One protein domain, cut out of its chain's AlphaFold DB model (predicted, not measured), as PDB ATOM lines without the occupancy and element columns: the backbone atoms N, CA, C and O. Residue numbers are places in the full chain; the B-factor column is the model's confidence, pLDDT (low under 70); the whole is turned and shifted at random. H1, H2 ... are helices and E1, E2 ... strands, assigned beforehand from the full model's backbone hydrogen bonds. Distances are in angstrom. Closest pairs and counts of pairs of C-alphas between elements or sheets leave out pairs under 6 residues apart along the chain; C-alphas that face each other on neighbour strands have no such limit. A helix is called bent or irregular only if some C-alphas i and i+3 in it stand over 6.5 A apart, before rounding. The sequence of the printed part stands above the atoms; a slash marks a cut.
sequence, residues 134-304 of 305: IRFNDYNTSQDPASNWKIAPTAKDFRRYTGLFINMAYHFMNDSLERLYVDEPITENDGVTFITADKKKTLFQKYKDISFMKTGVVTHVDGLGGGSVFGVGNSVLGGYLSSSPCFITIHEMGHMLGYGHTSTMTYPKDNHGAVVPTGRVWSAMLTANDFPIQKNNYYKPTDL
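Overview. This is residues 134 to 304 of the 305 residues of an uncharacterized protein of Chitinophaga eiseniae (UniProt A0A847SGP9). Picture a small twisted sheet of four strands with two helices over one face: H5 lies along the edge strand E3, near the middle of the whole, and H1, the longest helix, crosses slantwise over E2. H2 packs between H3 and H6, with H2 and H3 at one end of the whole and H6 folding back from there past H5, while the short H4 and H7 pack on residues 156 to 164 of H1. The printed part has 171 residues, with seven named helices and four named strands in the order E1 H1 H2 H3 E2 E3 E4 H4 H5 H6 H7, and its class is mixed, helices and strands. The sheet runs E1 E2 E4 E3 and is mixed. The whole is compact, with a radius of gyration of the C-alphas of 15.9 A and spans of 43 by 37 by 29 A.

Arrangement. Start at E1, residues 134 to 136, an edge strand parallel to E2, residues 213 to 217; look for N 135 and O 213, 2.9 A apart. E2 is also parallel to E4, residues 229 to 232, with N 230 and O 214 at 3.0 A. E4 and the other edge strand E3, residues 223 to 226, form an antiparallel hairpin, with N 231 and O 224 at 2.7 A. H1, residues 155 to 171, is on the sheet at a height of 9.0 A; it lies over E2 and runs slantwise to it, at 45 degrees on the local plane. E1, then H1 with H2, residues 175 to 183, and H3, residues 197 to 208, then E2 make a strand-helix-strand unit, two parallel neighbour strands with helices between them along the chain. H2 touches H3 at a steep tilt of 46 degrees, opposite ways, closest at the C-alphas of Val 182 and Lys 200, 5.3 A. H4, residues 234 to 239, only grazes the sheet, and touches residues 157 to 164 of H1, closest at the C-alphas of Arg 160 and Leu 237, 5.6 A. H5, residues 246 to 256, is on the same face as H1, which gives two layers, helices on one face of a sheet. H5 has a height of 7.6 A and runs along E3, at 7 degrees on the local plane; the C-alphas of Gly 225 and Glu 252, the closest, are 4.2 A apart. With H6, residues 275 to 287, H5 forms a helical hairpin at a steep tilt of 43 degrees, closest at the C-alphas of Cys 246 and Gly 279, 4.9 A. Residues 277 to 281 of H6 touch H2 at a shallow tilt of 24 degrees, opposite ways, with the C-alphas of Tyr 181 and Pro 277 closest at 5.7 A. H7, residues 301 to 304, only just touches H4, with 3 pairs of C-alphas within 8 A, closest at Gly 238 and Leu 304, 5.4 A. In H1, H3, H4 and H6 every O i to N i+4 pair is within hydrogen-bond range; H2 has 4 of 5, H5 has 6 of 7, and H7 is too short for such a pair.

Along the chain. Find C-alpha 134 at (225.696, 162.910, 182.256), where E1 begins. H1 starts at C-alpha 155, (234.900, 173.922, 176.823), and runs 24.4 A to C-alpha 171. H2 spans 13.7 A and is only just irregular, with C-alphas 175 and 178 6.7 A apart; H3 spans 17.2 A. E2 measures 12.7 A, E3 10.4 A and E4 10.3 A. After the six residues of H4, H5 spans 14.6 A and H6 18.0 A. H7 ends at C-alpha 304, (245.075, 171.451, 184.091).

Size, cuts and confidence. The two C-alphas farthest apart are those of Val 192 and Tyr 299, at 46.1 A. The links E1 to H1, H2 to H3, H5 to H6 and H6 to H7 are long. The printed part has no cut, its mean pLDDT is 97.4, and no printed residue is under 70.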
ATOM      1  N   ILE A 134     225.243 161.544 182.008       98.56
ATOM      2  CA  ILE A 134     225.696 162.910 182.256       98.56
ATOM      3  C   ILE A 134     225.149 163.833 181.173       98.56
ATOM      4  O   ILE A 134     225.342 163.585 179.982       98.56
ATOM      5  N   ARG A 135     224.507 164.930 181.581       98.06
ATOM      6  CA  ARG A 135     224.109 166.027 180.693       98.06
ATOM      7  C   ARG A 135     224.624 167.348 181.241       98.06
ATOM      8  O   ARG A 135     224.231 167.751 182.331       98.06
ATOM      9  N   PHE A 136     225.437 168.051 180.462       98.38
ATOM     10  CA  PHE A 136     225.838 169.414 180.796       98.38
ATOM     11  C   PHE A 136     224.673 170.386 180.631       98.38
ATOM     12  O   PHE A 136     223.883 170.267 179.694       98.38
ATOM     13  N   ASN A 137     224.570 171.344 181.545       97.06
ATOM     14  CA  ASN A 137     223.486 172.304 181.595       97.06
ATOM     15  C   ASN A 137     224.029 173.714 181.850       97.06
ATOM     16  O   ASN A 137     224.862 173.921 182.734       97.06
ATOM     17  N   ASP A 138     223.520 174.680 181.088       96.00
ATOM     18  CA  ASP A 138     223.686 176.095 181.395       96.00
ATOM     19  C   ASP A 138     222.615 176.497 182.413       96.00
ATOM     20  O   ASP A 138     221.425 176.561 182.098       96.00
ATOM     21  N   TYR A 139     223.033 176.679 183.664       97.31
ATOM     22  CA  TYR A 139     222.152 177.094 184.755       97.31
ATOM     23  C   TYR A 139     222.076 178.616 184.921       97.31
ATOM     24  O   TYR A 139     221.208 179.088 185.651       97.31
ATOM     25  N   ASN A 140     222.951 179.381 184.260       96.56
ATOM     26  CA  ASN A 140     223.004 180.836 184.376       96.56
ATOM     27  C   ASN A 140     222.655 181.502 183.039       96.56
ATOM     28  O   ASN A 140     223.410 182.307 182.492       96.56
ATOM     29  N   THR A 141     221.478 181.165 182.508       94.44
ATOM     30  CA  THR A 141     221.016 181.657 181.203       94.44
ATOM     31  C   THR A 141     220.776 183.169 181.186       94.44
ATOM     32  O   THR A 141     220.867 183.787 180.126       94.44
ATOM     33  N   SER A 142     220.519 183.783 182.346       94.06
ATOM     34  CA  SER A 142     220.396 185.236 182.515       94.06
ATOM     35  C   SER A 142     221.737 185.968 182.622       94.06
ATOM     36  O   SER A 142     221.733 187.195 182.653       94.06
ATOM     37  N   GLN A 143     222.865 185.246 182.675       93.75
ATOM     38  CA  GLN A 143     224.211 185.800 182.881       93.75
ATOM     39  C   GLN A 143     224.312 186.662 184.156       93.75
ATOM     40  O   GLN A 143     224.985 187.691 184.173       93.75
ATOM     41  N   ASP A 144     223.623 186.250 185.225       96.75
ATOM     42  CA  ASP A 144     223.629 186.951 186.509       96.75
ATOM     43  C   ASP A 144     224.957 186.696 187.249       96.75
ATOM     44  O   ASP A 144     225.237 185.546 187.604       96.75
ATOM     45  N   PRO A 145     225.782 187.726 187.516       94.81
ATOM     46  CA  PRO A 145     227.053 187.561 188.222       94.81
ATOM     47  C   PRO A 145     226.897 187.165 189.695       94.81
ATOM     48  O   PRO A 145     227.861 186.670 190.279       94.81
ATOM     49  N   ALA A 146     225.721 187.354 190.301       96.44
ATOM     50  CA  ALA A 146     225.441 186.924 191.671       96.44
ATOM     51  C   ALA A 146     225.026 185.444 191.763       96.44
ATOM     52  O   ALA A 146     224.991 184.878 192.856       96.44
ATOM     53  N   SER A 147     224.722 184.801 190.633       97.06
ATOM     54  CA  SER A 147     224.360 183.386 190.599       97.06
ATOM     55  C   SER A 147     225.528 182.508 191.039       97.06
ATOM     56  O   SER A 147     226.660 182.683 190.593       97.06
ATOM     57  N   ASN A 148     225.241 181.481 191.843       97.62
ATOM     58  CA  ASN A 148     226.235 180.465 192.196       97.62
ATOM     59  C   ASN A 148     226.731 179.677 190.971       97.62
ATOM     60  O   ASN A 148     227.797 179.066 191.034       97.62
ATOM     61  N   TRP A 149     225.991 179.693 189.860       98.19
ATOM     62  CA  TRP A 149     226.355 179.035 188.609       98.19
ATOM     63  C   TRP A 149     227.209 179.942 187.725       98.19
ATOM     64  O   TRP A 149     226.898 181.114 187.511       98.19
ATOM     65  N   LYS A 150     228.272 179.376 187.158       97.56
ATOM     66  CA  LYS A 150     229.222 180.085 186.301       97.56
ATOM     67  C   LYS A 150     228.522 180.718 185.097       97.56
ATOM     68  O   LYS A 150     227.818 180.036 184.359       97.56
ATOM     69  N   ILE A 151     228.794 182.002 184.875       96.81
ATOM     70  CA  ILE A 151     228.508 182.706 183.619       96.81
ATOM     71  C   ILE A 151     229.307 182.036 182.500       96.81
ATOM     72  O   ILE A 151     230.526 181.909 182.607       96.81
ATOM     73  N   ALA A 152     228.613 181.616 181.442       93.44
ATOM     74  CA  ALA A 152     229.188 181.014 180.239       93.44
ATOM     75  C   ALA A 152     230.308 179.977 180.512       93.44
ATOM     76  O   ALA A 152     231.485 180.238 180.232       93.44
ATOM     77  N   PRO A 153     229.976 178.781 181.046       96.44
ATOM     78  CA  PRO A 153     230.942 177.696 181.187       96.44
ATOM     79  C   PRO A 153     231.665 177.405 179.868       96.44
ATOM     80  O   PRO A 153     231.076 177.401 178.787       96.44
ATOM     81  N   THR A 154     232.963 177.156 179.959       96.25
ATOM     82  CA  THR A 154     233.847 177.003 178.803       96.25
ATOM     83  C   THR A 154     234.043 175.535 178.449       96.25
ATOM     84  O   THR A 154     233.846 174.638 179.270       96.25
ATOM     85  N   ALA A 155     234.546 175.273 177.243       97.69
ATOM     86  CA  ALA A 155     234.900 173.922 176.823       97.69
ATOM     87  C   ALA A 155     235.881 173.224 177.787       97.69
ATOM     88  O   ALA A 155     235.735 172.035 178.060       97.69
ATOM     89  N   LYS A 156     236.832 173.974 178.363       97.56
ATOM     90  CA  LYS A 156     237.777 173.486 179.381       97.56
ATOM     91  C   LYS A 156     237.061 172.889 180.596       97.56
ATOM     92  O   LYS A 156     237.480 171.846 181.096       97.56
ATOM     93  N   ASP A 157     235.969 173.505 181.043       97.88
ATOM     94  CA  ASP A 157     235.200 173.007 182.184       97.88
ATOM     95  C   ASP A 157     234.567 171.640 181.870       97.88
ATOM     96  O   ASP A 157     234.677 170.701 182.660       97.88
ATOM     97  N   PHE A 158     233.979 171.484 180.681       98.12
ATOM     98  CA  PHE A 158     233.349 170.227 180.265       98.12
ATOM     99  C   PHE A 158     234.359 169.098 180.048       98.12
ATOM    100  O   PHE A 158     234.120 167.964 180.465       98.12
ATOM    101  N   ARG A 159     235.529 169.399 179.473       98.50
ATOM    102  CA  ARG A 159     236.601 168.406 179.308       98.50
ATOM    103  C   ARG A 159     237.109 167.893 180.651       98.50
ATOM    104  O   ARG A 159     237.259 166.683 180.824       98.50
ATOM    105  N   ARG A 160     237.307 168.774 181.636       98.50
ATOM    106  CA  ARG A 160     237.656 168.382 183.015       98.50
ATOM    107  C   ARG A 160     236.575 167.521 183.658       98.50
ATOM    108  O   ARG A 160     236.898 166.489 184.238       98.50
ATOM    109  N   TYR A 161     235.307 167.884 183.484       98.38
ATOM    110  CA  TYR A 161     234.187 167.090 183.984       98.38
ATOM    111  C   TYR A 161     234.173 165.664 183.447       98.38
ATOM    112  O   TYR A 161     234.004 164.728 184.224       98.38
ATOM    113  N   THR A 162     234.364 165.479 182.135       98.50
ATOM    114  CA  THR A 162     234.401 164.124 181.561       98.50
ATOM    115  C   THR A 162     235.488 163.277 182.223       98.50
ATOM    116  O   THR A 162     235.224 162.146 182.617       98.50
ATOM    117  N   GLY A 163     236.676 163.847 182.450       98.50
ATOM    118  CA  GLY A 163     237.755 163.163 183.156       98.50
ATOM    119  C   GLY A 163     237.449 162.868 184.627       98.50
ATOM    120  O   GLY A 163     237.725 161.761 185.090       98.50
ATOM    121  N   LEU A 164     236.840 163.819 185.345       98.75
ATOM    122  CA  LEU A 164     236.394 163.631 186.727       98.75
ATOM    123  C   LEU A 164     235.388 162.480 186.835       98.75
ATOM    124  O   LEU A 164     235.567 161.605 187.678       98.75
ATOM    125  N   PHE A 165     234.363 162.445 185.979       98.81
ATOM    126  CA  PHE A 165     233.346 161.392 186.013       98.81
ATOM    127  C   PHE A 165     233.915 160.015 185.690       98.81
ATOM    128  O   PHE A 165     233.569 159.063 186.380       98.81
ATOM    129  N   ILE A 166     234.808 159.899 184.701       98.81
ATOM    130  CA  ILE A 166     235.463 158.620 184.382       98.81
ATOM    131  C   ILE A 166     236.274 158.127 185.589       98.81
ATOM    132  O   ILE A 166     236.135 156.975 185.999       98.81
ATOM    133  N   ASN A 167     237.089 158.997 186.196       98.88
ATOM    134  CA  ASN A 167     237.887 158.621 187.363       98.88
ATOM    135  C   ASN A 167     237.015 158.300 188.584       98.88
ATOM    136  O   ASN A 167     237.321 157.355 189.303       98.88
ATOM    137  N   MET A 168     235.920 159.030 188.804       98.81
ATOM    138  CA  MET A 168     234.978 158.756 189.895       98.81
ATOM    139  C   MET A 168     234.205 157.457 189.682       98.81
ATOM    140  O   MET A 168     234.082 156.669 190.613       98.81
ATOM    141  N   ALA A 169     233.757 157.174 188.461       98.75
ATOM    142  CA  ALA A 169     233.151 155.891 188.121       98.75
ATOM    143  C   ALA A 169     234.131 154.741 188.401       98.75
ATOM    144  O   ALA A 169     233.772 153.774 189.065       98.75
ATOM    145  N   TYR A 170     235.392 154.884 187.976       98.75
ATOM    146  CA  TYR A 170     236.447 153.898 188.230       98.75
ATOM    147  C   TYR A 170     236.776 153.753 189.721       98.75
ATOM    148  O   TYR A 170     237.008 152.647 190.201       98.75
ATOM    149  N   HIS A 171     236.732 154.849 190.479       98.69
ATOM    150  CA  HIS A 171     236.918 154.845 191.927       98.69
ATOM    151  C   HIS A 171     235.881 153.968 192.647       98.69
ATOM    152  O   HIS A 171     236.252 153.174 193.508       98.69
ATOM    153  N   PHE A 172     234.605 154.034 192.244       98.56
ATOM    154  CA  PHE A 172     233.541 153.165 192.771       98.56
ATOM    155  C   PHE A 172     233.692 151.682 192.399       98.56
ATOM    156  O   PHE A 172     232.991 150.844 192.963       98.56
ATOM    157  N   MET A 173     234.606 151.353 191.483       97.50
ATOM    158  CA  MET A 173     234.959 149.976 191.130       97.50
ATOM    159  C   MET A 173     236.181 149.457 191.895       97.50
ATOM    160  O   MET A 173     236.632 148.347 191.630       97.50
ATOM    161  N   ASN A 174     236.745 150.235 192.824       97.12
ATOM    162  CA  ASN A 174     237.842 149.770 193.662       97.12
ATOM    163  C   ASN A 174     237.343 148.745 194.696       97.12
ATOM    164  O   ASN A 174     236.516 149.077 195.548       97.12
ATOM    165  N   ASP A 175     237.911 147.538 194.671       90.75
ATOM    166  CA  ASP A 175     237.485 146.398 195.500       90.75
ATOM    167  C   ASP A 175     237.468 146.691 197.009       90.75
ATOM    168  O   ASP A 175     236.662 146.140 197.758       90.75
ATOM    169  N   SER A 176     238.360 147.564 197.488       95.88
ATOM    170  CA  SER A 176     238.434 147.897 198.913       95.88
ATOM    171  C   SER A 176     237.447 148.980 199.332       95.88
ATOM    172  O   SER A 176     237.145 149.082 200.523       95.88
ATOM    173  N   LEU A 177     236.963 149.800 198.395       98.38
ATOM    174  CA  LEU A 177     236.193 150.992 198.728       98.38
ATOM    175  C   LEU A 177     234.843 150.648 199.356       98.38
ATOM    176  O   LEU A 177     234.505 151.234 200.381       98.38
ATOM    177  N   GLU A 178     234.098 149.698 198.788       97.56
ATOM    178  CA  GLU A 178     232.787 149.313 199.326       97.56
ATOM    179  C   GLU A 178     232.912 148.837 200.774       97.56
ATOM    180  O   GLU A 178     232.198 149.320 201.648       97.56
ATOM    181  N   ARG A 179     233.872 147.947 201.051       97.75
ATOM    182  CA  ARG A 179     234.129 147.457 202.410       97.75
ATOM    183  C   ARG A 179     234.442 148.608 203.365       97.75
ATOM    184  O   ARG A 179     233.797 148.730 204.397       97.75
ATOM    185  N   LEU A 180     235.390 149.476 203.002       98.50
ATOM    186  CA  LEU A 180     235.774 150.617 203.840       98.50
ATOM    187  C   LEU A 180     234.605 151.579 204.075       98.50
ATOM    188  O   LEU A 180     234.466 152.110 205.169       98.50
ATOM    189  N   TYR A 181     233.762 151.793 203.066       98.56
ATOM    190  CA  TYR A 181     232.555 152.603 203.180       98.56
ATOM    191  C   TYR A 181     231.511 151.957 204.103       98.56
ATOM    192  O   TYR A 181     230.890 152.639 204.915       98.56
ATOM    193  N   VAL A 182     231.318 150.640 204.004       98.25
ATOM    194  CA  VAL A 182     230.378 149.881 204.841       98.25
ATOM    195  C   VAL A 182     230.839 149.816 206.295       98.25
ATOM    196  O   VAL A 182     229.992 149.855 207.186       98.25
ATOM    197  N   ASP A 183     232.143 149.785 206.551       98.19
ATOM    198  CA  ASP A 183     232.707 149.781 207.905       98.19
ATOM    199  C   ASP A 183     232.723 151.186 208.544       98.19
ATOM    200  O   ASP A 183     232.783 151.315 209.765       98.19
ATOM    201  N   GLU A 184     232.600 152.249 207.743       98.44
ATOM    202  CA  GLU A 184     232.673 153.639 208.206       98.44
ATOM    203  C   GLU A 184     231.455 154.044 209.067       98.44
ATOM    204  O   GLU A 184     230.305 153.796 208.677       98.44
ATOM    205  N   PRO A 185     231.648 154.713 210.219       98.12
ATOM    206  CA  PRO A 185     230.564 155.347 210.963       98.12
ATOM    207  C   PRO A 185     229.933 156.497 210.160       98.12
ATOM    208  O   PRO A 185     230.511 157.571 210.002       98.12
ATOM    209  N   ILE A 186     228.718 156.278 209.655       98.62
ATOM    210  CA  ILE A 186     227.952 157.275 208.893       98.62
ATOM    211  C   ILE A 186     226.615 157.496 209.597       98.62
ATOM    212  O   ILE A 186     225.976 156.516 209.974       98.62
ATOM    213  N   THR A 187     226.189 158.744 209.789       98.62
ATOM    214  CA  THR A 187     224.926 159.097 210.453       98.62
ATOM    215  C   THR A 187     223.809 159.412 209.461       98.62
ATOM    216  O   THR A 187     224.053 159.781 208.314       98.62
ATOM    217  N   GLU A 188     222.562 159.272 209.896       98.44
ATOM    218  CA  GLU A 188     221.366 159.727 209.184       98.44
ATOM    219  C   GLU A 188     221.219 161.261 209.240       98.44
ATOM    220  O   GLU A 188     222.037 161.973 209.821       98.44
ATOM    221  N   ASN A 189     220.149 161.789 208.639       98.19
ATOM    222  CA  ASN A 189     219.843 163.227 208.610       98.19
ATOM    223  C   ASN A 189     219.517 163.850 209.978       98.19
ATOM    224  O   ASN A 189     219.439 165.072 210.072       98.19
ATOM    225  N   ASP A 190     219.334 163.048 211.027       97.56
ATOM    226  CA  ASP A 190     219.249 163.549 212.403       97.56
ATOM    227  C   ASP A 190     220.632 163.851 213.013       97.56
ATOM    228  O   ASP A 190     220.714 164.477 214.067       97.56
ATOM    229  N   GLY A 191     221.721 163.429 212.354       97.06
ATOM    230  CA  GLY A 191     223.102 163.622 212.795       97.06
ATOM    231  C   GLY A 191     223.516 162.769 213.995       97.06
ATOM    232  O   GLY A 191     224.636 162.925 214.484       97.06
ATOM    233  N   VAL A 192     222.644 161.876 214.470       96.62
ATOM    234  CA  VAL A 192     222.835 161.093 215.702       96.62
ATOM    235  C   VAL A 192     222.728 159.596 215.428       96.62
ATOM    236  O   VAL A 192     223.549 158.822 215.916       96.62
ATOM    237  N   THR A 193     221.746 159.171 214.637       98.19
ATOM    238  CA  THR A 193     221.512 157.755 214.350       98.19
ATOM    239  C   THR A 193     222.531 157.254 213.336       98.19
ATOM    240  O   THR A 193     222.620 157.789 212.235       98.19
ATOM    241  N   PHE A 194     223.283 156.201 213.664       98.44
ATOM    242  CA  PHE A 194     224.191 155.566 212.706       98.44
ATOM    243  C   PHE A 194     223.436 154.702 211.687       98.44
ATOM    244  O   PHE A 194     222.559 153.911 212.036       98.44
ATOM    245  N   ILE A 195     223.830 154.814 210.421       98.44
ATOM    246  CA  ILE A 195     223.350 153.984 209.319       98.44
ATOM    247  C   ILE A 195     223.853 152.548 209.521       98.44
ATOM    248  O   ILE A 195     225.035 152.314 209.779       98.44
ATOM    249  N   THR A 196     222.969 151.563 209.358       98.56
ATOM    250  CA  THR A 196     223.334 150.140 209.443       98.56
ATOM    251  C   THR A 196     224.238 149.707 208.282       98.56
ATOM    252  O   THR A 196     224.252 150.324 207.214       98.56
ATOM    253  N   ALA A 197     224.981 148.609 208.454       98.38
ATOM    254  CA  ALA A 197     225.845 148.064 207.401       98.38
ATOM    255  C   ALA A 197     225.074 147.730 206.107       98.38
ATOM    256  O   ALA A 197     225.506 148.101 205.017       98.38
ATOM    257  N   ASP A 198     223.897 147.106 206.213       98.38
ATOM    258  CA  ASP A 198     223.085 146.745 205.041       98.38
ATOM    259  C   ASP A 198     222.528 147.974 204.312       98.38
ATOM    260  O   ASP A 198     222.509 148.029 203.075       98.38
ATOM    261  N   LYS A 199     222.144 149.014 205.063       98.44
ATOM    262  CA  LYS A 199     221.748 150.287 204.459       98.44
ATOM    263  C   LYS A 199     222.947 150.976 203.796       98.44
ATOM    264  O   LYS A 199     222.782 151.501 202.697       98.44
ATOM    265  N   LYS A 200     224.157 150.907 204.369       98.62
ATOM    266  CA  LYS A 200     225.390 151.405 203.728       98.62
ATOM    267  C   LYS A 200     225.710 150.680 202.418       98.62
ATOM    268  O   LYS A 200     225.975 151.362 201.436       98.62
ATOM    269  N   LYS A 201     225.586 149.348 202.347       98.38
ATOM    270  CA  LYS A 201     225.729 148.592 201.080       98.38
ATOM    271  C   LYS A 201     224.734 149.068 200.021       98.38
ATOM    272  O   LYS A 201     225.100 149.357 198.886       98.38
ATOM    273  N   THR A 202     223.475 149.240 200.425       98.38
ATOM    274  CA  THR A 202     222.421 149.759 199.540       98.38
ATOM    275  C   THR A 202     222.749 151.170 199.044       98.38
ATOM    276  O   THR A 202     222.559 151.476 197.871       98.38
ATOM    277  N   LEU A 203     223.252 152.046 199.917       98.38
ATOM    278  CA  LEU A 203     223.648 153.412 199.563       98.38
ATOM    279  C   LEU A 203     224.874 153.445 198.649       98.38
ATOM    280  O   LEU A 203     224.895 154.220 197.697       98.38
ATOM    281  N   PHE A 204     225.855 152.572 198.884       98.50
ATOM    282  CA  PHE A 204     227.012 152.423 198.008       98.50
ATOM    283  C   PHE A 204     226.584 152.036 196.590       98.50
ATOM    284  O   PHE A 204     226.973 152.677 195.615       98.50
ATOM    285  N   GLN A 205     225.680 151.059 196.474       98.38
ATOM    286  CA  GLN A 205     225.099 150.687 195.189       98.38
ATOM    287  C   GLN A 205     224.274 151.832 194.574       98.38
ATOM    288  O   GLN A 205     224.359 152.071 193.371       98.38
ATOM    289  N   LYS A 206     223.546 152.616 195.382       98.38
ATOM    290  CA  LYS A 206     222.827 153.805 194.898       98.38
ATOM    291  C   LYS A 206     223.748 154.864 194.300       98.38
ATOM    292  O   LYS A 206     223.339 155.468 193.316       98.38
ATOM    293  N   TYR A 207     224.965 155.067 194.816       98.31
ATOM    294  CA  TYR A 207     225.938 155.950 194.161       98.31
ATOM    295  C   TYR A 207     226.225 155.492 192.732       98.31
ATOM    296  O   TYR A 207     226.194 156.312 191.821       98.31
ATOM    297  N   LYS A 208     226.434 154.190 192.512       98.44
ATOM    298  CA  LYS A 208     226.665 153.596 191.181       98.44
ATOM    299  C   LYS A 208     225.432 153.675 190.274       98.44
ATOM    300  O   LYS A 208     225.563 153.809 189.058       98.44
ATOM    301  N   ASP A 209     224.248 153.629 190.877       98.31
ATOM    302  CA  ASP A 209     222.957 153.588 190.192       98.31
ATOM    303  C   ASP A 209     222.319 154.962 189.930       98.31
ATOM    304  O   ASP A 209     221.210 155.003 189.393       98.31
ATOM    305  N   ILE A 210     222.978 156.081 190.267       97.75
ATOM    306  CA  ILE A 210     222.475 157.425 189.930       97.75
ATOM    307  C   ILE A 210     222.261 157.509 188.416       97.75
ATOM    308  O   ILE A 210     223.205 157.582 187.637       97.75
ATOM    309  N   SER A 211     221.003 157.500 187.991       93.38
ATOM    310  CA  SER A 211     220.661 157.283 186.584       93.38
ATOM    311  C   SER A 211     220.817 158.526 185.717       93.38
ATOM    312  O   SER A 211     220.908 158.403 184.500       93.38
ATOM    313  N   PHE A 212     220.838 159.724 186.309       97.81
ATOM    314  CA  PHE A 212     220.939 160.968 185.554       97.81
ATOM    315  C   PHE A 212     221.516 162.122 186.376       97.81
ATOM    316  O   PHE A 212     221.021 162.427 187.462       97.81
ATOM    317  N   MET A 213     222.519 162.802 185.817       98.38
ATOM    318  CA  MET A 213     223.175 163.968 186.408       98.38
ATOM    319  C   MET A 213     223.113 165.162 185.449       98.38
ATOM    320  O   MET A 213     223.798 165.203 184.421       98.38
ATOM    321  N   LYS A 214     222.311 166.167 185.804       98.06
ATOM    322  CA  LYS A 214     222.318 167.500 185.197       98.06
ATOM    323  C   LYS A 214     223.478 168.288 185.796       98.06
ATOM    324  O   LYS A 214     223.440 168.699 186.953       98.06
ATOM    325  N   THR A 215     224.525 168.437 185.001       98.50
ATOM    326  CA  THR A 215     225.832 168.898 185.457       98.50
ATOM    327  C   THR A 215     226.067 170.362 185.110       98.50
ATOM    328  O   THR A 215     225.863 170.748 183.960       98.50
ATOM    329  N   GLY A 216     226.534 171.168 186.063       98.06
ATOM    330  CA  GLY A 216     226.847 172.587 185.849       98.06
ATOM    331  C   GLY A 216     228.078 173.047 186.625       98.06
ATOM    332  O   GLY A 216     228.441 172.445 187.621       98.06
ATOM    333  N   VAL A 217     228.723 174.128 186.192       98.31
ATOM    334  CA  VAL A 217     229.905 174.671 186.884       98.31
ATOM    335  C   VAL A 217     229.465 175.737 187.880       98.31
ATOM    336  O   VAL A 217     228.687 176.616 187.511       98.31
ATOM    337  N   VAL A 218     229.980 175.698 189.107       98.44
ATOM    338  CA  VAL A 218     229.705 176.720 190.136       98.44
ATOM    339  C   VAL A 218     230.879 177.693 190.314       98.44
ATOM    340  O   VAL A 218     232.000 177.398 189.891       98.44
ATOM    341  N   THR A 219     230.620 178.876 190.881       95.81
ATOM    342  CA  THR A 219     231.620 179.959 191.044       95.81
ATOM    343  C   THR A 219     231.742 180.530 192.454       95.81
ATOM    344  O   THR A 219     232.863 180.811 192.867       95.81
ATOM    345  N   HIS A 220     230.642 180.671 193.199       94.19
ATOM    346  CA  HIS A 220     230.648 181.262 194.555       94.19
ATOM    347  C   HIS A 220     230.575 180.232 195.686       94.19
ATOM    348  O   HIS A 220     230.644 180.582 196.859       94.19
ATOM    349  N   VAL A 221     230.430 178.957 195.330       96.62
ATOM    350  CA  VAL A 221     230.396 177.803 196.234       96.62
ATOM    351  C   VAL A 221     231.258 176.691 195.645       96.62
ATOM    352  O   VAL A 221     231.527 176.691 194.441       96.62
ATOM    353  N   ASP A 222     231.684 175.735 196.469       95.94
ATOM    354  CA  ASP A 222     232.524 174.627 196.001       95.94
ATOM    355  C   ASP A 222     231.731 173.549 195.245       95.94
ATOM    356  O   ASP A 222     232.264 172.933 194.315       95.94
ATOM    357  N   GLY A 223     230.454 173.364 195.590       97.94
ATOM    358  CA  GLY A 223     229.550 172.432 194.928       97.94
ATOM    359  C   GLY A 223     228.066 172.753 195.135       97.94
ATOM    360  O   GLY A 223     227.703 173.591 195.961       97.94
ATOM    361  N   LEU A 224     227.224 172.151 194.290       98.06
ATOM    362  CA  LEU A 224     225.760 172.198 194.361       98.06
ATOM    363  C   LEU A 224     225.159 170.871 193.888       98.06
ATOM    364  O   LEU A 224     225.154 170.570 192.693       98.06
ATOM    365  N   GLY A 225     224.601 170.105 194.813       96.69
ATOM    366  CA  GLY A 225     223.987 168.807 194.573       96.69
ATOM    367  C   GLY A 225     222.551 168.737 195.079       96.69
ATOM    368  O   GLY A 225     222.164 169.417 196.027       96.69
ATOM    369  N   GLY A 226     221.735 167.897 194.445       96.06
ATOM    370  CA  GLY A 226     220.375 167.623 194.915       96.06
ATOM    371  C   GLY A 226     219.452 167.110 193.817       96.06
ATOM    372  O   GLY A 226     219.392 167.658 192.712       96.06
ATOM    373  N   GLY A 227     218.710 166.039 194.104       96.06
ATOM    374  CA  GLY A 227     217.914 165.351 193.088       96.06
ATOM    375  C   GLY A 227     218.798 164.870 191.931       96.06
ATOM    376  O   GLY A 227     219.629 163.990 192.117       96.06
ATOM    377  N   SER A 228     218.636 165.461 190.741       97.31
ATOM    378  CA  SER A 228     219.490 165.172 189.570       97.31
ATOM    379  C   SER A 228     220.576 166.221 189.318       97.31
ATOM    380  O   SER A 228     221.317 166.089 188.352       97.31
ATOM    381  N   VAL A 229     220.664 167.278 190.125       98.44
ATOM    382  CA  VAL A 229     221.656 168.348 189.948       98.44
ATOM    383  C   VAL A 229     222.994 167.915 190.541       98.44
ATOM    384  O   VAL A 229     223.027 167.394 191.654       98.44
ATOM    385  N   PHE A 230     224.078 168.156 189.801       98.75
ATOM    386  CA  PHE A 230     225.451 167.970 190.264       98.75
ATOM    387  C   PHE A 230     226.344 169.103 189.749       98.75
ATOM    388  O   PHE A 230     226.585 169.227 188.550       98.75
ATOM    389  N   GLY A 231     226.852 169.941 190.639       98.56
ATOM    390  CA  GLY A 231     227.730 171.050 190.296       98.56
ATOM    391  C   GLY A 231     228.968 171.078 191.166       98.56
ATOM    392  O   GLY A 231     228.883 170.807 192.355       98.56
ATOM    393  N   VAL A 232     230.115 171.395 190.568       98.69
ATOM    394  CA  VAL A 232     231.387 171.573 191.272       98.69
ATOM    395  C   VAL A 232     232.172 172.745 190.691       98.69
ATOM    396  O   VAL A 232     232.023 173.108 189.519       98.69
ATOM    397  N   GLY A 233     232.971 173.376 191.544       97.75
ATOM    398  CA  GLY A 233     233.771 174.542 191.202       97.75
ATOM    399  C   GLY A 233     235.095 174.201 190.522       97.75
ATOM    400  O   GLY A 233     235.499 173.044 190.365       97.75
ATOM    401  N   ASN A 234     235.822 175.252 190.143       94.38
ATOM    402  CA  ASN A 234     237.128 175.128 189.496       94.38
ATOM    403  C   ASN A 234     238.190 174.465 190.396       94.38
ATOM    404  O   ASN A 234     239.083 173.799 189.875       94.38
ATOM    405  N   SER A 235     238.082 174.612 191.721       93.38
ATOM    406  CA  SER A 235     238.951 173.946 192.704       93.38
ATOM    407  C   SER A 235     238.935 172.422 192.530       93.38
ATOM    408  O   SER A 235     239.984 171.782 192.500       93.38
ATOM    409  N   VAL A 236     237.750 171.848 192.304       97.38
ATOM    410  CA  VAL A 236     237.558 170.418 192.034       97.38
ATOM    411  C   VAL A 236     237.980 170.075 190.604       97.38
ATOM    412  O   VAL A 236     238.801 169.180 190.394       97.38
ATOM    413  N   LEU A 237     237.455 170.797 189.609       96.94
ATOM    414  CA  LEU A 237     237.662 170.474 188.191       96.94
ATOM    415  C   LEU A 237     239.121 170.615 187.738       96.94
ATOM    416  O   LEU A 237     239.574 169.844 186.896       96.94
ATOM    417  N   GLY A 238     239.863 171.590 188.265       94.62
ATOM    418  CA  GLY A 238     241.295 171.739 188.002       94.62
ATOM    419  C   GLY A 238     242.166 170.821 188.865       94.62
ATOM    420  O   GLY A 238     243.249 170.423 188.440       94.62
ATOM    421  N   GLY A 239     241.692 170.461 190.062       95.19
ATOM    422  CA  GLY A 239     242.476 169.757 191.075       95.19
ATOM    423  C   GLY A 239     242.369 168.232 191.068       95.19
ATOM    424  O   GLY A 239     243.256 167.584 191.617       95.19
ATOM    425  N   TYR A 240     241.348 167.631 190.441       97.12
ATOM    426  CA  TYR A 240     241.026 166.201 190.632       97.12
ATOM    427  C   TYR A 240     242.145 165.206 190.261       97.12
ATOM    428  O   TYR A 240     242.152 164.078 190.748       97.12
ATOM    429  N   LEU A 241     243.104 165.611 189.419       97.19
ATOM    430  CA  LEU A 241     244.289 164.813 189.060       97.19
ATOM    431  C   LEU A 241     245.491 165.021 189.999       97.19
ATOM    432  O   LEU A 241     246.553 164.446 189.771       97.19
ATOM    433  N   SER A 242     245.364 165.882 191.005       95.75
ATOM    434  CA  SER A 242     246.432 166.251 191.947       95.75
ATOM    435  C   SER A 242     246.028 166.053 193.404       95.75
ATOM    436  O   SER A 242     246.888 165.823 194.247       95.75
ATOM    437  N   SER A 243     244.739 166.152 193.708       96.25
ATOM    438  CA  SER A 243     244.184 166.013 195.050       96.25
ATOM    439  C   SER A 243     242.842 165.295 194.998       96.25
ATOM    440  O   SER A 243     242.209 165.203 193.945       96.25
ATOM    441  N   SER A 244     242.393 164.778 196.142       97.62
ATOM    442  CA  SER A 244     241.086 164.132 196.217       97.62
ATOM    443  C   SER A 244     239.949 165.143 196.018       97.62
ATOM    444  O   SER A 244     239.866 166.107 196.779       97.62
ATOM    445  N   PRO A 245     239.042 164.924 195.044       97.88
ATOM    446  CA  PRO A 245     237.823 165.707 194.894       97.88
ATOM    447  C   PRO A 245     236.703 165.205 195.823       97.88
ATOM    448  O   PRO A 245     235.649 165.833 195.894       97.88
ATOM    449  N   CYS A 246     236.914 164.077 196.520       98.25
ATOM    450  CA  CYS A 246     235.859 163.307 197.178       98.25
ATOM    451  C   CYS A 246     235.114 164.087 198.251       98.25
ATOM    452  O   CYS A 246     233.918 163.870 198.396       98.25
ATOM    453  N   PHE A 247     235.780 165.007 198.956       98.19
ATOM    454  CA  PHE A 247     235.100 165.840 199.947       98.19
ATOM    455  C   PHE A 247     233.903 166.570 199.333       98.19
ATOM    456  O   PHE A 247     232.819 166.500 199.888       98.19
ATOM    457  N   ILE A 248     234.072 167.183 198.158       98.62
ATOM    458  CA  ILE A 248     232.988 167.895 197.474       98.62
ATOM    459  C   ILE A 248     232.124 166.928 196.667       98.62
ATOM    460  O   ILE A 248     230.909 166.925 196.791       98.62
ATOM    461  N   THR A 249     232.712 166.050 195.856       98.62
ATOM    462  CA  THR A 249     231.907 165.232 194.936       98.62
ATOM    463  C   THR A 249     231.019 164.225 195.662       98.62
ATOM    464  O   THR A 249     229.882 164.023 195.249       98.62
ATOM    465  N   ILE A 250     231.509 163.592 196.733       98.62
ATOM    466  CA  ILE A 250     230.710 162.636 197.515       98.62
ATOM    467  C   ILE A 250     229.683 163.376 198.366       98.62
ATOM    468  O   ILE A 250     228.566 162.889 198.493       98.62
ATOM    469  N   HIS A 251     230.013 164.572 198.859       98.69
ATOM    470  CA  HIS A 251     229.050 165.459 199.507       98.69
ATOM    471  C   HIS A 251     227.869 165.782 198.580       98.69
ATOM    472  O   HIS A 251     226.721 165.504 198.932       98.69
ATOM    473  N   GLU A 252     228.140 166.259 197.360       98.75
ATOM    474  CA  GLU A 252     227.080 166.598 196.404       98.75
ATOM    475  C   GLU A 252     226.288 165.371 195.948       98.75
ATOM    476  O   GLU A 252     225.062 165.420 195.834       98.75
ATOM    477  N   MET A 253     226.954 164.233 195.727       98.69
ATOM    478  CA  MET A 253     226.246 162.985 195.438       98.69
ATOM    479  C   MET A 253     225.417 162.517 196.650       98.69
ATOM    480  O   MET A 253     224.340 161.959 196.464       98.69
ATOM    481  N   GLY A 254     225.849 162.789 197.884       98.44
ATOM    482  CA  GLY A 254     225.081 162.546 199.106       98.44
ATOM    483  C   GLY A 254     223.755 163.312 199.119       98.44
ATOM    484  O   GLY A 254     222.709 162.729 199.424       98.44
ATOM    485  N   HIS A 255     223.758 164.573 198.672       98.62
ATOM    486  CA  HIS A 255     222.528 165.337 198.439       98.62
ATOM    487  C   HIS A 255     221.621 164.704 197.383       98.62
ATOM    488  O   HIS A 255     220.402 164.651 197.562       98.62
ATOM    489  N   MET A 256     222.189 164.162 196.304       98.50
ATOM    490  CA  MET A 256     221.415 163.433 195.289       98.50
ATOM    491  C   MET A 256     220.759 162.161 195.851       98.50
ATOM    492  O   MET A 256     219.703 161.752 195.372       98.50
ATOM    493  N   LEU A 257     221.340 161.565 196.899       98.12
ATOM    494  CA  LEU A 257     220.774 160.421 197.619       98.12
ATOM    495  C   LEU A 257     219.788 160.807 198.740       98.12
ATOM    496  O   LEU A 257     219.256 159.916 199.406       98.12
ATOM    497  N   GLY A 258     219.512 162.102 198.936       97.81
ATOM    498  CA  GLY A 258     218.536 162.607 199.908       97.81
ATOM    499  C   GLY A 258     219.103 162.924 201.295       97.81
ATOM    500  O   GLY A 258     218.339 163.070 202.252       97.81
ATOM    501  N   TYR A 259     220.426 163.027 201.426       98.44
ATOM    502  CA  TYR A 259     221.072 163.395 202.683       98.44
ATOM    503  C   TYR A 259     221.341 164.898 202.751       98.44
ATOM    504  O   TYR A 259     221.723 165.500 201.757       98.44
ATOM    505  N   GLY A 260     221.118 165.516 203.908       97.94
ATOM    506  CA  GLY A 260     221.395 166.932 204.168       97.94
ATOM    507  C   GLY A 260     222.696 167.138 204.945       97.94
ATOM    508  O   GLY A 260     223.338 166.170 205.353       97.94
ATOM    509  N   HIS A 261     223.049 168.400 205.205       97.62
ATOM    510  CA  HIS A 261     224.278 168.796 205.915       97.62
ATOM    511  C   HIS A 261     224.403 168.254 207.348       97.62
ATOM    512  O   HIS A 261     225.503 168.194 207.887       97.62
ATOM    513  N   THR A 262     223.295 167.865 207.980       98.00
ATOM    514  CA  THR A 262     223.299 167.290 209.335       98.00
ATOM    515  C   THR A 262     223.876 165.868 209.368       98.00
ATOM    516  O   THR A 262     224.374 165.424 210.399       98.00
ATOM    517  N   SER A 263     223.815 165.143 208.248       98.50
ATOM    518  CA  SER A 263     224.305 163.768 208.133       98.50
ATOM    519  C   SER A 263     225.792 163.723 207.790       98.50
ATOM    520  O   SER A 263     226.255 164.459 206.915       98.50
ATOM    521  N   THR A 264     226.519 162.748 208.350       98.62
ATOM    522  CA  THR A 264     227.901 162.469 207.926       98.62
ATOM    523  C   THR A 264     228.025 161.763 206.577       98.62
ATOM    524  O   THR A 264     229.127 161.440 206.131       98.62
ATOM    525  N   MET A 265     226.909 161.584 205.868       97.94
ATOM    526  CA  MET A 265     226.911 161.330 204.430       97.94
ATOM    527  C   MET A 265     227.464 162.524 203.644       97.94
ATOM    528  O   MET A 265     228.117 162.325 202.623       97.94
ATOM    529  N   THR A 266     227.198 163.752 204.100       97.62
ATOM    530  CA  THR A 266     227.604 164.975 203.395       97.62
ATOM    531  C   THR A 266     228.762 165.669 204.110       97.62
ATOM    532  O   THR A 266     229.772 165.956 203.471       97.62
ATOM    533  N   TYR A 267     228.699 165.869 205.432       97.38
ATOM    534  CA  TYR A 267     229.795 166.483 206.191       97.38
ATOM    535  C   TYR A 267     230.386 165.550 207.241       97.38
ATOM    536  O   TYR A 267     229.671 165.119 208.141       97.38
ATOM    537  N   PRO A 268     231.697 165.264 207.197       96.94
ATOM    538  CA  PRO A 268     232.300 164.403 208.193       96.94
ATOM    539  C   PRO A 268     232.281 165.068 209.571       96.94
ATOM    540  O   PRO A 268     232.420 166.285 209.699       96.94
ATOM    541  N   LYS A 269     232.170 164.246 210.612       96.69
ATOM    542  CA  LYS A 269     232.278 164.662 212.012       96.69
ATOM    543  C   LYS A 269     233.304 163.779 212.699       96.69
ATOM    544  O   LYS A 269     233.275 162.568 212.512       96.69
ATOM    545  N   ASP A 270     234.224 164.383 213.447       94.50
ATOM    546  CA  ASP A 270     235.279 163.664 214.175       94.50
ATOM    547  C   ASP A 270     236.084 162.705 213.272       94.50
ATOM    548  O   ASP A 270     236.431 161.596 213.661       94.50
ATOM    549  N   ASN A 271     236.368 163.145 212.037       94.44
ATOM    550  CA  ASN A 271     237.042 162.366 210.990       94.44
ATOM    551  C   ASN A 271     236.292 161.089 210.549       94.44
ATOM    552  O   ASN A 271     236.908 160.162 210.026       94.44
ATOM    553  N   HIS A 272     234.966 161.070 210.712       97.56
ATOM    554  CA  HIS A 272     234.081 160.004 210.253       97.56
ATOM    555  C   HIS A 272     233.008 160.504 209.289       97.56
ATOM    556  O   HIS A 272     232.486 161.609 209.446       97.56
ATOM    557  N   GLY A 273     232.657 159.680 208.303       98.31
ATOM    558  CA  GLY A 273     231.623 159.987 207.310       98.31
ATOM    559  C   GLY A 273     231.960 159.494 205.906       98.31
ATOM    560  O   GLY A 273     233.090 159.109 205.626       98.31
ATOM    561  N   ALA A 274     230.993 159.543 204.989       98.50
ATOM    562  CA  ALA A 274     231.102 158.975 203.637       98.50
ATOM    563  C   ALA A 274     232.294 159.512 202.822       98.50
ATOM    564  O   ALA A 274     232.918 158.775 202.048       98.50
ATOM    565  N   VAL A 275     232.639 160.788 203.010       98.25
ATOM    566  CA  VAL A 275     233.754 161.449 202.310       98.25
ATOM    567  C   VAL A 275     235.134 160.922 202.735       98.25
ATOM    568  O   VAL A 275     236.114 161.089 202.010       98.25
ATOM    569  N   VAL A 276     235.233 160.288 203.908       98.56
ATOM    570  CA  VAL A 276     236.505 159.870 204.516       98.56
ATOM    571  C   VAL A 276     237.095 158.629 203.831       98.56
ATOM    572  O   VAL A 276     238.213 158.715 203.310       98.56
ATOM    573  N   PRO A 277     236.407 157.467 203.766       98.38
ATOM    574  CA  PRO A 277     236.947 156.291 203.090       98.38
ATOM    575  C   PRO A 277     237.116 156.531 201.586       98.38
ATOM    576  O   PRO A 277     238.126 156.108 201.024       98.38
ATOM    577  N   THR A 278     236.196 157.268 200.959       98.62
ATOM    578  CA  THR A 278     236.280 157.650 199.540       98.62
ATOM    579  C   THR A 278     237.508 158.523 199.270       98.62
ATOM    580  O   THR A 278     238.352 158.167 198.446       98.62
ATOM    581  N   GLY A 279     237.710 159.595 200.042       98.56
ATOM    582  CA  GLY A 279     238.871 160.475 199.887       98.56
ATOM    583  C   GLY A 279     240.211 159.779 200.124       98.56
ATOM    584  O   GLY A 279     241.168 159.985 199.368       98.56
ATOM    585  N   ARG A 280     240.277 158.895 201.125       98.50
ATOM    586  CA  ARG A 280     241.458 158.073 201.419       98.50
ATOM    587  C   ARG A 280     241.803 157.130 200.266       98.50
ATOM    588  O   ARG A 280     242.950 157.115 199.825       98.50
ATOM    589  N   VAL A 281     240.827 156.375 199.754       98.69
ATOM    590  CA  VAL A 281     241.058 155.452 198.631       98.69
ATOM    591  C   VAL A 281     241.427 156.226 197.363       98.69
ATOM    592  O   VAL A 281     242.356 155.829 196.665       98.69
ATOM    593  N   TRP A 282     240.794 157.373 197.093       98.69
ATOM    594  CA  TRP A 282     241.149 158.210 195.944       98.69
ATOM    595  C   TRP A 282     242.602 158.681 196.021       98.69
ATOM    596  O   TRP A 282     243.339 158.601 195.041       98.69
ATOM    597  N   SER A 283     243.036 159.146 197.192       98.50
ATOM    598  CA  SER A 283     244.407 159.627 197.406       98.50
ATOM    599  C   SER A 283     245.441 158.510 197.223       98.50
ATOM    600  O   SER A 283     246.501 158.738 196.634       98.50
ATOM    601  N   ALA A 284     245.112 157.286 197.648       98.38
ATOM    602  CA  ALA A 284     245.938 156.107 197.392       98.38
ATOM    603  C   ALA A 284     246.032 155.800 195.886       98.38
ATOM    604  O   ALA A 284     247.126 155.582 195.371       98.38
ATOM    605  N   MET A 285     244.909 155.862 195.160       98.38
ATOM    606  CA  MET A 285     244.875 155.656 193.706       98.38
ATOM    607  C   MET A 285     245.632 156.746 192.931       98.38
ATOM    608  O   MET A 285     246.294 156.429 191.943       98.38
ATOM    609  N   LEU A 286     245.582 158.009 193.382       97.88
ATOM    610  CA  LEU A 286     246.400 159.097 192.827       97.88
ATOM    611  C   LEU A 286     247.890 158.805 193.015       97.88
ATOM    612  O   LEU A 286     248.646 158.865 192.053       97.88
ATOM    613  N   THR A 287     248.298 158.444 194.233       97.75
ATOM    614  CA  THR A 287     249.698 158.109 194.553       97.75
ATOM    615  C   THR A 287     250.208 156.936 193.714       97.75
ATOM    616  O   THR A 287     251.356 156.934 193.279       97.75
ATOM    617  N   ALA A 288     249.343 155.955 193.455       97.25
ATOM    618  CA  ALA A 288     249.654 154.778 192.652       97.25
ATOM    619  C   ALA A 288     249.570 155.006 191.129       97.25
ATOM    620  O   ALA A 288     249.867 154.083 190.376       97.25
ATOM    621  N   ASN A 289     249.155 156.193 190.660       96.50
ATOM    622  CA  ASN A 289     248.843 156.466 189.251       96.50
ATOM    623  C   ASN A 289     247.876 155.431 188.634       96.50
ATOM    624  O   ASN A 289     248.052 154.993 187.496       96.50
ATOM    625  N   ASP A 290     246.843 155.022 189.378       97.06
ATOM    626  CA  ASP A 290     245.931 153.953 188.940       97.06
ATOM    627  C   ASP A 290     244.681 154.460 188.196       97.06
ATOM    628  O   ASP A 290     243.932 153.688 187.596       97.06
ATOM    629  N   PHE A 291     244.438 155.765 188.148       98.50
ATOM    630  CA  PHE A 291     243.269 156.274 187.432       98.50
ATOM    631  C   PHE A 291     243.365 156.080 185.906       98.50
ATOM    632  O   PHE A 291     244.464 156.133 185.354       98.50
ATOM    633  N   PRO A 292     242.238 155.866 185.198       98.19
ATOM    634  CA  PRO A 292     242.219 155.827 183.734       98.19
ATOM    635  C   PRO A 292     242.605 157.178 183.118       98.19
ATOM    636  O   PRO A 292     243.318 157.212 182.118       98.19
ATOM    637  N   ILE A 293     242.179 158.291 183.724       98.50
ATOM    638  CA  ILE A 293     242.568 159.640 183.307       98.50
ATOM    639  C   ILE A 293     243.654 160.161 184.241       98.50
ATOM    640  O   ILE A 293     243.478 160.202 185.459       98.50
ATOM    641  N   GLN A 294     244.767 160.584 183.656       97.25
ATOM    642  CA  GLN A 294     245.981 161.013 184.340       97.25
ATOM    643  C   GLN A 294     246.553 162.255 183.660       97.25
ATOM    644  O   GLN A 294     246.230 162.572 182.519       97.25
ATOM    645  N   LYS A 295     247.459 162.968 184.337       96.00
ATOM    646  CA  LYS A 295     248.082 164.171 183.758       96.00
ATOM    647  C   LYS A 295     248.865 163.880 182.471       96.00
ATOM    648  O   LYS A 295     248.906 164.731 181.593       96.00
ATOM    649  N   ASN A 296     249.486 162.705 182.370       94.94
ATOM    650  CA  ASN A 296     250.340 162.316 181.241       94.94
ATOM    651  C   ASN A 296     249.556 161.893 179.984       94.94
ATOM    652  O   ASN A 296     250.108 161.981 178.892       94.94
ATOM    653  N   ASN A 297     248.300 161.451 180.125       96.56
ATOM    654  CA  ASN A 297     247.439 161.055 179.007       96.56
ATOM    655  C   ASN A 297     246.316 162.065 178.722       96.56
ATOM    656  O   ASN A 297     245.590 161.921 177.741       96.56
ATOM    657  N   TYR A 298     246.191 163.116 179.538       97.62
ATOM    658  CA  TYR A 298     245.258 164.205 179.291       97.62
ATOM    659  C   TYR A 298     245.681 164.993 178.045       97.62
ATOM    660  O   TYR A 298     246.705 165.678 178.045       97.62
ATOM    661  N   TYR A 299     244.878 164.939 176.984       96.69
ATOM    662  CA  TYR A 299     245.278 165.432 175.660       96.69
ATOM    663  C   TYR A 299     245.538 166.947 175.602       96.69
ATOM    664  O   TYR A 299     246.245 167.426 174.715       96.69
ATOM    665  N   LYS A 300     244.962 167.710 176.539       95.94
ATOM    666  CA  LYS A 300     245.093 169.168 176.620       95.94
ATOM    667  C   LYS A 300     245.616 169.627 177.988       95.94
ATOM    668  O   LYS A 300     244.837 170.077 178.824       95.94
ATOM    669  N   PRO A 301     246.937 169.567 178.235       93.56
ATOM    670  CA  PRO A 301     247.520 169.884 179.543       93.56
ATOM    671  C   PRO A 301     247.253 171.311 180.047       93.56
ATOM    672  O   PRO A 301     247.225 171.536 181.253       93.56
ATOM    673  N   THR A 302     247.011 172.279 179.157       94.25
ATOM    674  CA  THR A 302     246.620 173.659 179.523       94.25
ATOM    675  C   THR A 302     245.266 173.724 180.227       94.25
ATOM    676  O   THR A 302     244.958 174.690 180.926       94.25
ATOM    677  N   ASP A 303     244.440 172.689 180.066       94.88
ATOM    678  CA  ASP A 303     243.238 172.557 180.866       94.88
ATOM    679  C   ASP A 303     243.575 172.239 182.316       94.88
ATOM    680  O   ASP A 303     242.724 172.444 183.145       94.88
ATOM    681  N   LEU A 304     244.764 171.784 182.693       89.88
ATOM    682  CA  LEU A 304     245.075 171.451 184.091       89.88
ATOM    683  C   LEU A 304     245.745 172.601 184.857       89.88
ATOM    684  O   LEU A 304     246.006 172.463 186.049       89.88
TER     685      LEU A 304